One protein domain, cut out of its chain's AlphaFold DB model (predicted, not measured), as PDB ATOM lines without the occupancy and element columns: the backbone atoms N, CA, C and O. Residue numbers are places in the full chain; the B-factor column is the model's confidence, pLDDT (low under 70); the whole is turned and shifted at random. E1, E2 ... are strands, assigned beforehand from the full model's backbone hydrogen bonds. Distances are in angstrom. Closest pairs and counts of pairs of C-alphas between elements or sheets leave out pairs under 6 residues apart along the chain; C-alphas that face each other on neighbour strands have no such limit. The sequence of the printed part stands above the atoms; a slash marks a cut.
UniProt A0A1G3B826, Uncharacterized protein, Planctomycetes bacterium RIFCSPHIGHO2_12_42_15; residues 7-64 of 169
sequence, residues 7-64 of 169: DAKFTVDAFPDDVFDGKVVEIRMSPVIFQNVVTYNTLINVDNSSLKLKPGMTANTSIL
ATOM      1  N   ASP A   7      -1.385 -39.671  -9.279       95.56
ATOM      2  CA  ASP A   7      -0.891 -41.040  -9.297       95.56
ATOM      3  C   ASP A   7      -1.619 -41.845 -10.374       95.56
ATOM      4  O   ASP A   7      -2.834 -41.731 -10.569       95.56
ATOM      5  N   ALA A   8      -0.853 -42.658 -11.086       95.75
ATOM      6  CA  ALA A   8      -1.331 -43.548 -12.121       95.75
ATOM      7  C   ALA A   8      -0.880 -44.969 -11.806       95.75
ATOM      8  O   ALA A   8       0.231 -45.191 -11.333       95.75
ATOM      9  N   LYS A   9      -1.745 -45.930 -12.099       95.31
ATOM     10  CA  LYS A   9      -1.427 -47.351 -12.060       95.31
ATOM     11  C   LYS A   9      -1.685 -47.937 -13.421       95.31
ATOM     12  O   LYS A   9      -2.681 -47.588 -14.056       95.31
ATOM     13  N   PHE A  10      -0.813 -48.816 -13.872       94.88
ATOM     14  CA  PHE A  10      -1.007 -49.466 -15.154       94.88
ATOM     15  C   PHE A  10      -0.502 -50.897 -15.147       94.88
ATOM     16  O   PHE A  10       0.379 -51.263 -14.372       94.88
ATOM     17  N   THR A  11      -1.076 -51.693 -16.035       95.00
ATOM     18  CA  THR A  11      -0.588 -53.021 -16.401       95.00
ATOM     19  C   THR A  11      -0.149 -52.985 -17.858       95.00
ATOM     20  O   THR A  11      -0.558 -52.104 -18.621       95.00
ATOM     21  N   VAL A  12       0.704 -53.921 -18.255       94.12
ATOM     22  CA  VAL A  12       1.089 -54.102 -19.659       94.12
ATOM     23  C   VAL A  12       0.674 -55.486 -20.114       94.12
ATOM     24  O   VAL A  12       0.741 -56.433 -19.337       94.12
ATOM     25  N   ASP A  13       0.303 -55.625 -21.382       90.12
ATOM     26  CA  ASP A  13      -0.203 -56.901 -21.915       90.12
ATOM     27  C   ASP A  13       0.811 -58.052 -21.756       90.12
ATOM     28  O   ASP A  13       0.435 -59.216 -21.647       90.12
ATOM     29  N   ALA A  14       2.108 -57.728 -21.713       89.31
ATOM     30  CA  ALA A  14       3.188 -58.690 -21.495       89.31
ATOM     31  C   ALA A  14       3.303 -59.189 -20.039       89.31
ATOM     32  O   ALA A  14       3.878 -60.250 -19.811       89.31
ATOM     33  N   PHE A  15       2.782 -58.429 -19.072       90.00
ATOM     34  CA  PHE A  15       2.819 -58.726 -17.638       90.00
ATOM     35  C   PHE A  15       1.479 -58.320 -16.996       90.00
ATOM     36  O   PHE A  15       1.416 -57.319 -16.282       90.00
ATOM     37  N   PRO A  16       0.386 -59.054 -17.273       88.81
ATOM     38  CA  PRO A  16      -0.956 -58.669 -16.833       88.81
ATOM     39  C   PRO A  16      -1.137 -58.726 -15.308       88.81
ATOM     40  O   PRO A  16      -1.970 -57.997 -14.775       88.81
ATOM     41  N   ASP A  17      -0.343 -59.554 -14.622       92.25
ATOM     42  CA  ASP A  17      -0.370 -59.708 -13.163       92.25
ATOM     43  C   ASP A  17       0.528 -58.689 -12.430       92.25
ATOM     44  O   ASP A  17       0.392 -58.507 -11.219       92.25
ATOM     45  N   ASP A  18       1.424 -57.997 -13.149       90.94
ATOM     46  CA  ASP A  18       2.306 -56.977 -12.575       90.94
ATOM     47  C   ASP A  18       1.644 -55.593 -12.705       90.94
ATOM     48  O   ASP A  18       1.386 -55.099 -13.807       90.94
ATOM     49  N   VAL A  19       1.410 -54.929 -11.568       93.44
ATOM     50  CA  VAL A  19       0.936 -53.537 -11.528       93.44
ATOM     51  C   VAL A  19       2.121 -52.600 -11.337       93.44
ATOM     52  O   VAL A  19       2.897 -52.749 -10.395       93.44
ATOM     53  N   PHE A  20       2.224 -51.603 -12.211       93.75
ATOM     54  CA  PHE A  20       3.253 -50.573 -12.169       93.75
ATOM     55  C   PHE A  20       2.659 -49.253 -11.683       93.75
ATOM     56  O   PHE A  20       1.605 -48.816 -12.155       93.75
ATOM     57  N   ASP A  21       3.357 -48.604 -10.755       95.12
ATOM     58  CA  ASP A  21       3.018 -47.268 -10.282       95.12
ATOM     59  C   ASP A  21       3.732 -46.207 -11.129       95.12
ATOM     60  O   ASP A  21       4.901 -46.333 -11.494       95.12
ATOM     61  N   GLY A  22       3.024 -45.126 -11.426       95.00
ATOM     62  CA  GLY A  22       3.549 -43.992 -12.165       95.00
ATOM     63  C   GLY A  22       2.952 -42.676 -11.690       95.00
ATOM     64  O   GLY A  22       1.981 -42.629 -10.936       95.00
ATOM     65  N   LYS A  23       3.540 -41.572 -12.150       96.44
ATOM     66  CA  LYS A  23       3.063 -40.220 -11.849       96.44
ATOM     67  C   LYS A  23       2.884 -39.419 -13.126       96.44
ATOM     68  O   LYS A  23       3.778 -39.383 -13.971       96.44
ATOM     69  N   VAL A  24       1.739 -38.754 -13.258       96.62
ATOM     70  CA  VAL A  24       1.470 -37.855 -14.385       96.62
ATOM     71  C   VAL A  24       2.418 -36.664 -14.299       96.62
ATOM     72  O   VAL A  24       2.346 -35.882 -13.351       96.62
ATOM     73  N   VAL A  25       3.289 -36.506 -15.291       97.06
ATOM     74  CA  VAL A  25       4.244 -35.387 -15.346       97.06
ATOM     75  C   VAL A  25       3.813 -34.312 -16.326       97.06
ATOM     76  O   VAL A  25       4.133 -33.143 -16.132       97.06
ATOM     77  N   GLU A  26       3.057 -34.679 -17.361       94.94
ATOM     78  CA  GLU A  26       2.668 -33.731 -18.395       94.94
ATOM     79  C   GLU A  26       1.413 -34.174 -19.147       94.94
ATOM     80  O   GLU A  26       1.200 -35.359 -19.396       94.94
ATOM     81  N   ILE A  27       0.598 -33.201 -19.549       95.06
ATOM     82  CA  ILE A  27      -0.564 -33.402 -20.415       95.06
ATOM     83  C   ILE A  27      -0.376 -32.487 -21.625       95.06
ATOM     84  O   ILE A  27      -0.308 -31.264 -21.486       95.06
ATOM     85  N   ARG A  28      -0.267 -33.067 -22.821       94.50
ATOM     86  CA  ARG A  28      -0.081 -32.317 -24.067       94.50
ATOM     87  C   ARG A  28      -1.395 -31.650 -24.453       94.50
ATOM     88  O   ARG A  28      -2.348 -32.340 -24.791       94.50
ATOM     89  N   MET A  29      -1.427 -30.318 -24.465       91.88
ATOM     90  CA  MET A  29      -2.621 -29.529 -24.820       91.88
ATOM     91  C   MET A  29      -2.921 -29.481 -26.328       91.88
ATOM     92  O   MET A  29      -3.919 -28.890 -26.724       91.88
ATOM     93  N   SER A  30      -2.079 -30.093 -27.167       93.88
ATOM     94  CA  SER A  30      -2.343 -30.289 -28.597       93.88
ATOM     95  C   SER A  30      -2.981 -31.668 -28.797       93.88
ATOM     96  O   SER A  30      -2.244 -32.659 -28.800       93.88
ATOM     97  N   PRO A  31      -4.319 -31.770 -28.923       94.19
ATOM     98  CA  PRO A  31      -4.972 -33.057 -29.075       94.19
ATOM     99  C   PRO A  31      -4.735 -33.645 -30.467       94.19
ATOM    100  O   PRO A  31      -4.515 -32.927 -31.444       94.19
ATOM    101  N   VAL A  32      -4.859 -34.962 -30.560       93.94
ATOM    102  CA  VAL A  32      -4.978 -35.680 -31.830       93.94
ATOM    103  C   VAL A  32      -6.449 -36.018 -32.035       93.94
ATOM    104  O   VAL A  32      -7.106 -36.505 -31.116       93.94
ATOM    105  N   ILE A  33      -6.971 -35.745 -33.231       94.50
ATOM    106  CA  ILE A  33      -8.346 -36.085 -33.605       94.50
ATOM    107  C   ILE A  33      -8.289 -37.244 -34.595       94.50
ATOM    108  O   ILE A  33      -7.748 -37.099 -35.689       94.50
ATOM    109  N   PHE A  34      -8.854 -38.388 -34.222       95.44
ATOM    110  CA  PHE A  34      -8.945 -39.559 -35.091       95.44
ATOM    111  C   PHE A  34     -10.344 -40.158 -34.992       95.44
ATOM    112  O   PHE A  34     -10.831 -40.399 -33.892       95.44
ATOM    113  N   GLN A  35     -11.015 -40.351 -36.133       93.38
ATOM    114  CA  GLN A  35     -12.403 -40.842 -36.190       93.38
ATOM    115  C   GLN A  35     -13.363 -40.062 -35.264       93.38
ATOM    116  O   GLN A  35     -14.199 -40.646 -34.582       93.38
ATOM    117  N   ASN A  36     -13.232 -38.730 -35.231       92.81
ATOM    118  CA  ASN A  36     -13.989 -37.819 -34.355       92.81
ATOM    119  C   ASN A  36     -13.777 -38.027 -32.842       92.81
ATOM    120  O   ASN A  36     -14.486 -37.421 -32.040       92.81
ATOM    121  N   VAL A  37     -12.785 -38.823 -32.437       92.81
ATOM    122  CA  VAL A  37     -12.347 -38.953 -31.043       92.81
ATOM    123  C   VAL A  37     -11.203 -37.973 -30.795       92.81
ATOM    124  O   VAL A  37     -10.217 -37.966 -31.533       92.81
ATOM    125  N   VAL A  38     -11.346 -37.133 -29.768       93.44
ATOM    126  CA  VAL A  38     -10.336 -36.150 -29.345       93.44
ATOM    127  C   VAL A  38      -9.495 -36.753 -28.222       93.44
ATOM    128  O   VAL A  38     -10.015 -37.013 -27.136       93.44
ATOM    129  N   THR A  39      -8.197 -36.931 -28.462       93.00
ATOM    130  CA  THR A  39      -7.275 -37.573 -27.515       93.00
ATOM    131  C   THR A  39      -6.165 -36.618 -27.096       93.00
ATOM    132  O   THR A  39      -5.476 -36.043 -27.938       93.00
ATOM    133  N   TYR A  40      -5.960 -36.481 -25.785       93.56
ATOM    134  CA  TYR A  40      -4.860 -35.715 -25.197       93.56
ATOM    135  C   TYR A  40      -3.778 -36.667 -24.694       93.56
ATOM    136  O   TYR A  40      -4.014 -37.475 -23.793       93.56
ATOM    137  N   ASN A  41      -2.574 -36.553 -25.251       92.50
ATOM    138  CA  ASN A  41      -1.462 -37.403 -24.843       92.50
ATOM    139  C   ASN A  41      -0.980 -37.002 -23.444       92.50
ATOM    140  O   ASN A  41      -0.602 -35.852 -23.213       92.50
ATOM    141  N   THR A  42      -0.970 -37.964 -22.527       93.50
ATOM    142  CA  THR A  42      -0.509 -37.785 -21.146       93.50
ATOM    143  C   THR A  42       0.794 -38.554 -20.958       93.50
ATOM    144  O   THR A  42       0.852 -39.747 -21.246       93.50
ATOM    145  N   LEU A  43       1.843 -37.873 -20.499       94.56
ATOM    146  CA  LEU A  43       3.114 -38.491 -20.132       94.56
ATOM    147  C   LEU A  43       3.082 -38.882 -18.655       94.56
ATOM    148  O   LEU A  43       2.828 -38.052 -17.776       94.56
ATOM    149  N   ILE A  44       3.386 -40.150 -18.402       95.06
ATOM    150  CA  ILE A  44       3.476 -40.736 -17.069       95.06
ATOM    151  C   ILE A  44       4.917 -41.182 -16.871       95.06
ATOM    152  O   ILE A  44       5.462 -41.925 -17.684       95.06
ATOM    153  N   ASN A  45       5.534 -40.702 -15.798       95.12
ATOM    154  CA  ASN A  45       6.847 -41.159 -15.387       95.12
ATOM    155  C   ASN A  45       6.699 -42.412 -14.520       95.12
ATOM    156  O   ASN A  45       5.848 -42.441 -13.631       95.12
ATOM    157  N   VAL A  46       7.533 -43.417 -14.765       94.12
ATOM    158  CA  VAL A  46       7.528 -44.707 -14.065       94.12
ATOM    159  C   VAL A  46       8.960 -45.119 -13.752       94.12
ATOM    160  O   VAL A  46       9.867 -44.866 -14.547       94.12
ATOM    161  N   ASP A  47       9.166 -45.763 -12.604       92.38
ATOM    162  CA  ASP A  47      10.429 -46.438 -12.327       92.38
ATOM    163  C   ASP A  47      10.510 -47.745 -13.130       92.38
ATOM    164  O   ASP A  47       9.719 -48.668 -12.948       92.38
ATOM    165  N   ASN A  48      11.489 -47.816 -14.030       92.75
ATOM    166  CA  ASN A  48      11.798 -49.002 -14.822       92.75
ATOM    167  C   ASN A  48      13.219 -49.514 -14.534       92.75
ATOM    168  O   ASN A  48      13.913 -49.985 -15.434       92.75
ATOM    169  N   SER A  49      13.671 -49.419 -13.282       91.88
ATOM    170  CA  SER A  49      14.970 -49.926 -12.815       91.88
ATOM    171  C   SER A  49      15.207 -51.410 -13.134       91.88
ATOM    172  O   SER A  49      16.337 -51.817 -13.395       91.88
ATOM    173  N   SER A  50      14.141 -52.213 -13.188       88.50
ATOM    174  CA  SER A  50      14.188 -53.634 -13.571       88.50
ATOM    175  C   SER A  50      14.234 -53.891 -15.086       88.50
ATOM    176  O   SER A  50      14.372 -55.042 -15.499       88.50
ATOM    177  N   LEU A  51      14.114 -52.849 -15.922       89.81
ATOM    178  CA  LEU A  51      14.110 -52.913 -17.393       89.81
ATOM    179  C   LEU A  51      13.046 -53.848 -18.000       89.81
ATOM    180  O   LEU A  51      13.172 -54.287 -19.148       89.81
ATOM    181  N   LYS A  52      11.981 -54.139 -17.247       90.06
ATOM    182  CA  LYS A  52      10.853 -54.957 -17.711       90.06
ATOM    183  C   LYS A  52      10.037 -54.246 -18.790       90.06
ATOM    184  O   LYS A  52       9.573 -54.888 -19.732       90.06
ATOM    185  N   LEU A  53       9.878 -52.929 -18.673       92.25
ATOM    186  CA  LEU A  53       9.056 -52.140 -19.584       92.25
ATOM    187  C   LEU A  53       9.872 -51.747 -20.818       92.25
ATOM    188  O   LEU A  53      10.925 -51.113 -20.705       92.25
ATOM    189  N   LYS A  54       9.389 -52.117 -22.007       91.81
ATOM    190  CA  LYS A  54      10.020 -51.785 -23.291       91.81
ATOM    191  C   LYS A  54       9.150 -50.809 -24.090       91.81
ATOM    192  O   LYS A  54       7.923 -50.854 -23.979       91.81
ATOM    193  N   PRO A  55       9.755 -49.956 -24.935       91.19
ATOM    194  CA  PRO A  55       9.002 -49.113 -25.857       91.19
ATOM    195  C   PRO A  55       8.096 -49.936 -26.780       91.19
ATOM    196  O   PRO A  55       8.465 -51.029 -27.205       91.19
ATOM    197  N   GLY A  56       6.924 -49.388 -27.109       91.44
ATOM    198  CA  GLY A  56       5.946 -50.032 -27.992       91.44
ATOM    199  C   GLY A  56       5.031 -51.052 -27.307       91.44
ATOM    200  O   GLY A  56       4.159 -51.602 -27.971       91.44
ATOM    201  N   MET A  57       5.193 -51.294 -26.002       94.12
ATOM    202  CA  MET A  57       4.232 -52.080 -25.230       94.12
ATOM    203  C   MET A  57       2.901 -51.339 -25.088       94.12
ATOM    204  O   MET A  57       2.868 -50.136 -24.826       94.12
ATOM    205  N   THR A  58       1.809 -52.085 -25.211       93.88
ATOM    206  CA  THR A  58       0.472 -51.605 -24.871       93.88
ATOM    207  C   THR A  58       0.289 -51.667 -23.360       93.88
ATOM    208  O   THR A  58       0.600 -52.682 -22.731       93.88
ATOM    209  N   ALA A  59      -0.201 -50.572 -22.782       93.12
ATOM    210  CA  ALA A  59      -0.474 -50.460 -21.358       93.12
ATOM    211  C   ALA A  59      -1.942 -50.098 -21.123       93.12
ATOM    212  O   ALA A  59      -2.467 -49.174 -21.749       93.12
ATOM    213  N   ASN A  60      -2.585 -50.774 -20.175       93.81
ATOM    214  CA  ASN A  60      -3.873 -50.356 -19.643       93.81
ATOM    215  C   ASN A  60      -3.629 -49.487 -18.410       93.81
ATOM    216  O   ASN A  60      -3.033 -49.948 -17.442       93.81
ATOM    217  N   THR A  61      -4.043 -48.220 -18.459       93.00
ATOM    218  CA  THR A  61      -3.708 -47.226 -17.430       93.00
ATOM    219  C   THR A  61      -4.953 -46.687 -16.742       93.00
ATOM    220  O   THR A  61      -5.886 -46.227 -17.396       93.00
ATOM    221  N   SER A  62      -4.916 -46.655 -15.414       92.75
ATOM    222  CA  SER A  62      -5.900 -46.024 -14.539       92.75
ATOM    223  C   SER A  62      -5.255 -44.870 -13.775       92.75
ATOM    224  O   SER A  62      -4.248 -45.052 -13.093       92.75
ATOM    225  N   ILE A  63      -5.830 -43.671 -13.868       93.62
ATOM    226  CA  ILE A  63      -5.324 -42.472 -13.183       93.62
ATOM    227  C   ILE A  63      -6.264 -42.122 -12.032       93.62
ATOM    228  O   ILE A  63      -7.461 -41.919 -12.244       93.62
ATOM    229  N   LEU A  64      -5.724 -42.007 -10.817       91.19
ATOM    230  CA  LEU A  64      -6.501 -41.610  -9.647       91.19
ATOM    231  C   LEU A  64      -6.734 -40.094  -9.675       91.19
ATOM    232  O   LEU A  64      -5.866 -39.295  -9.320       91.19
TER     233      LEU A  64
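Overview. This is residues 7 to 64 of the 169 residues of an uncharacterized protein of Planctomycetes bacterium RIFCSPHIGHO2_12_42_15 (UniProt A0A1G3B826). A strongly twisted, curled sheet of four strands, E5 E2 E1 E6, makes the body, and the small hairpin of E3 and E4 forms a narrow arm at one far end. The unnamed residues 47 to 58 loop out at the other end and return to E6. The printed part has 58 residues and six named strands, E1 to E6, with no named helix: the class is all strand, and both sheets are antiparallel. It is only just loose, close to compact, with a radius of gyration of the C-alphas of 12.7 A, and elongated, spanning 36 by 22 by 20 A.

Arrangement. E1, residues 7 to 12, and E2, residues 15 to 27, form a hairpin at 138 degrees, with N 10 and O 20 at 3.0 A. E2 bends by 99 degrees at residue 18. E3, residues 32 to 34, and E4, residues 37 to 39, form a hairpin at 155 degrees, with N 34 and O 37 at 3.0 A. E4 runs on into E5, residues 42 to 46, at 44 degrees. E5 is antiparallel to E2 at 123 degrees, with N 43 and O 26 at 2.8 A. E6, residues 59 to 63, is antiparallel to E1 at 161 degrees, with N 9 and O 62 at 2.8 A. E5 and E6 are the edge strands and are apart.

Along the chain. E1 begins at C-alpha 7, (-0.891, -41.040, -9.297), and measures 16.8 A. E2 measures 25.7 A, E5 12.8 A and E6 12.4 A, while E3 and E4 measure 6.4 A and 6.3 A. E6 ends at C-alpha 63, (-5.324, -42.472, -13.183).

Size, cuts and confidence. The two C-alphas farthest apart, those of Asn 36 and Ser 50, are 38.4 A apart. The printed part has no cut. The link from E5 to E6 is long, with 12 residues; the other four are tight. Mean pLDDT of the printed part is 93.3, and no printed residue is under 70.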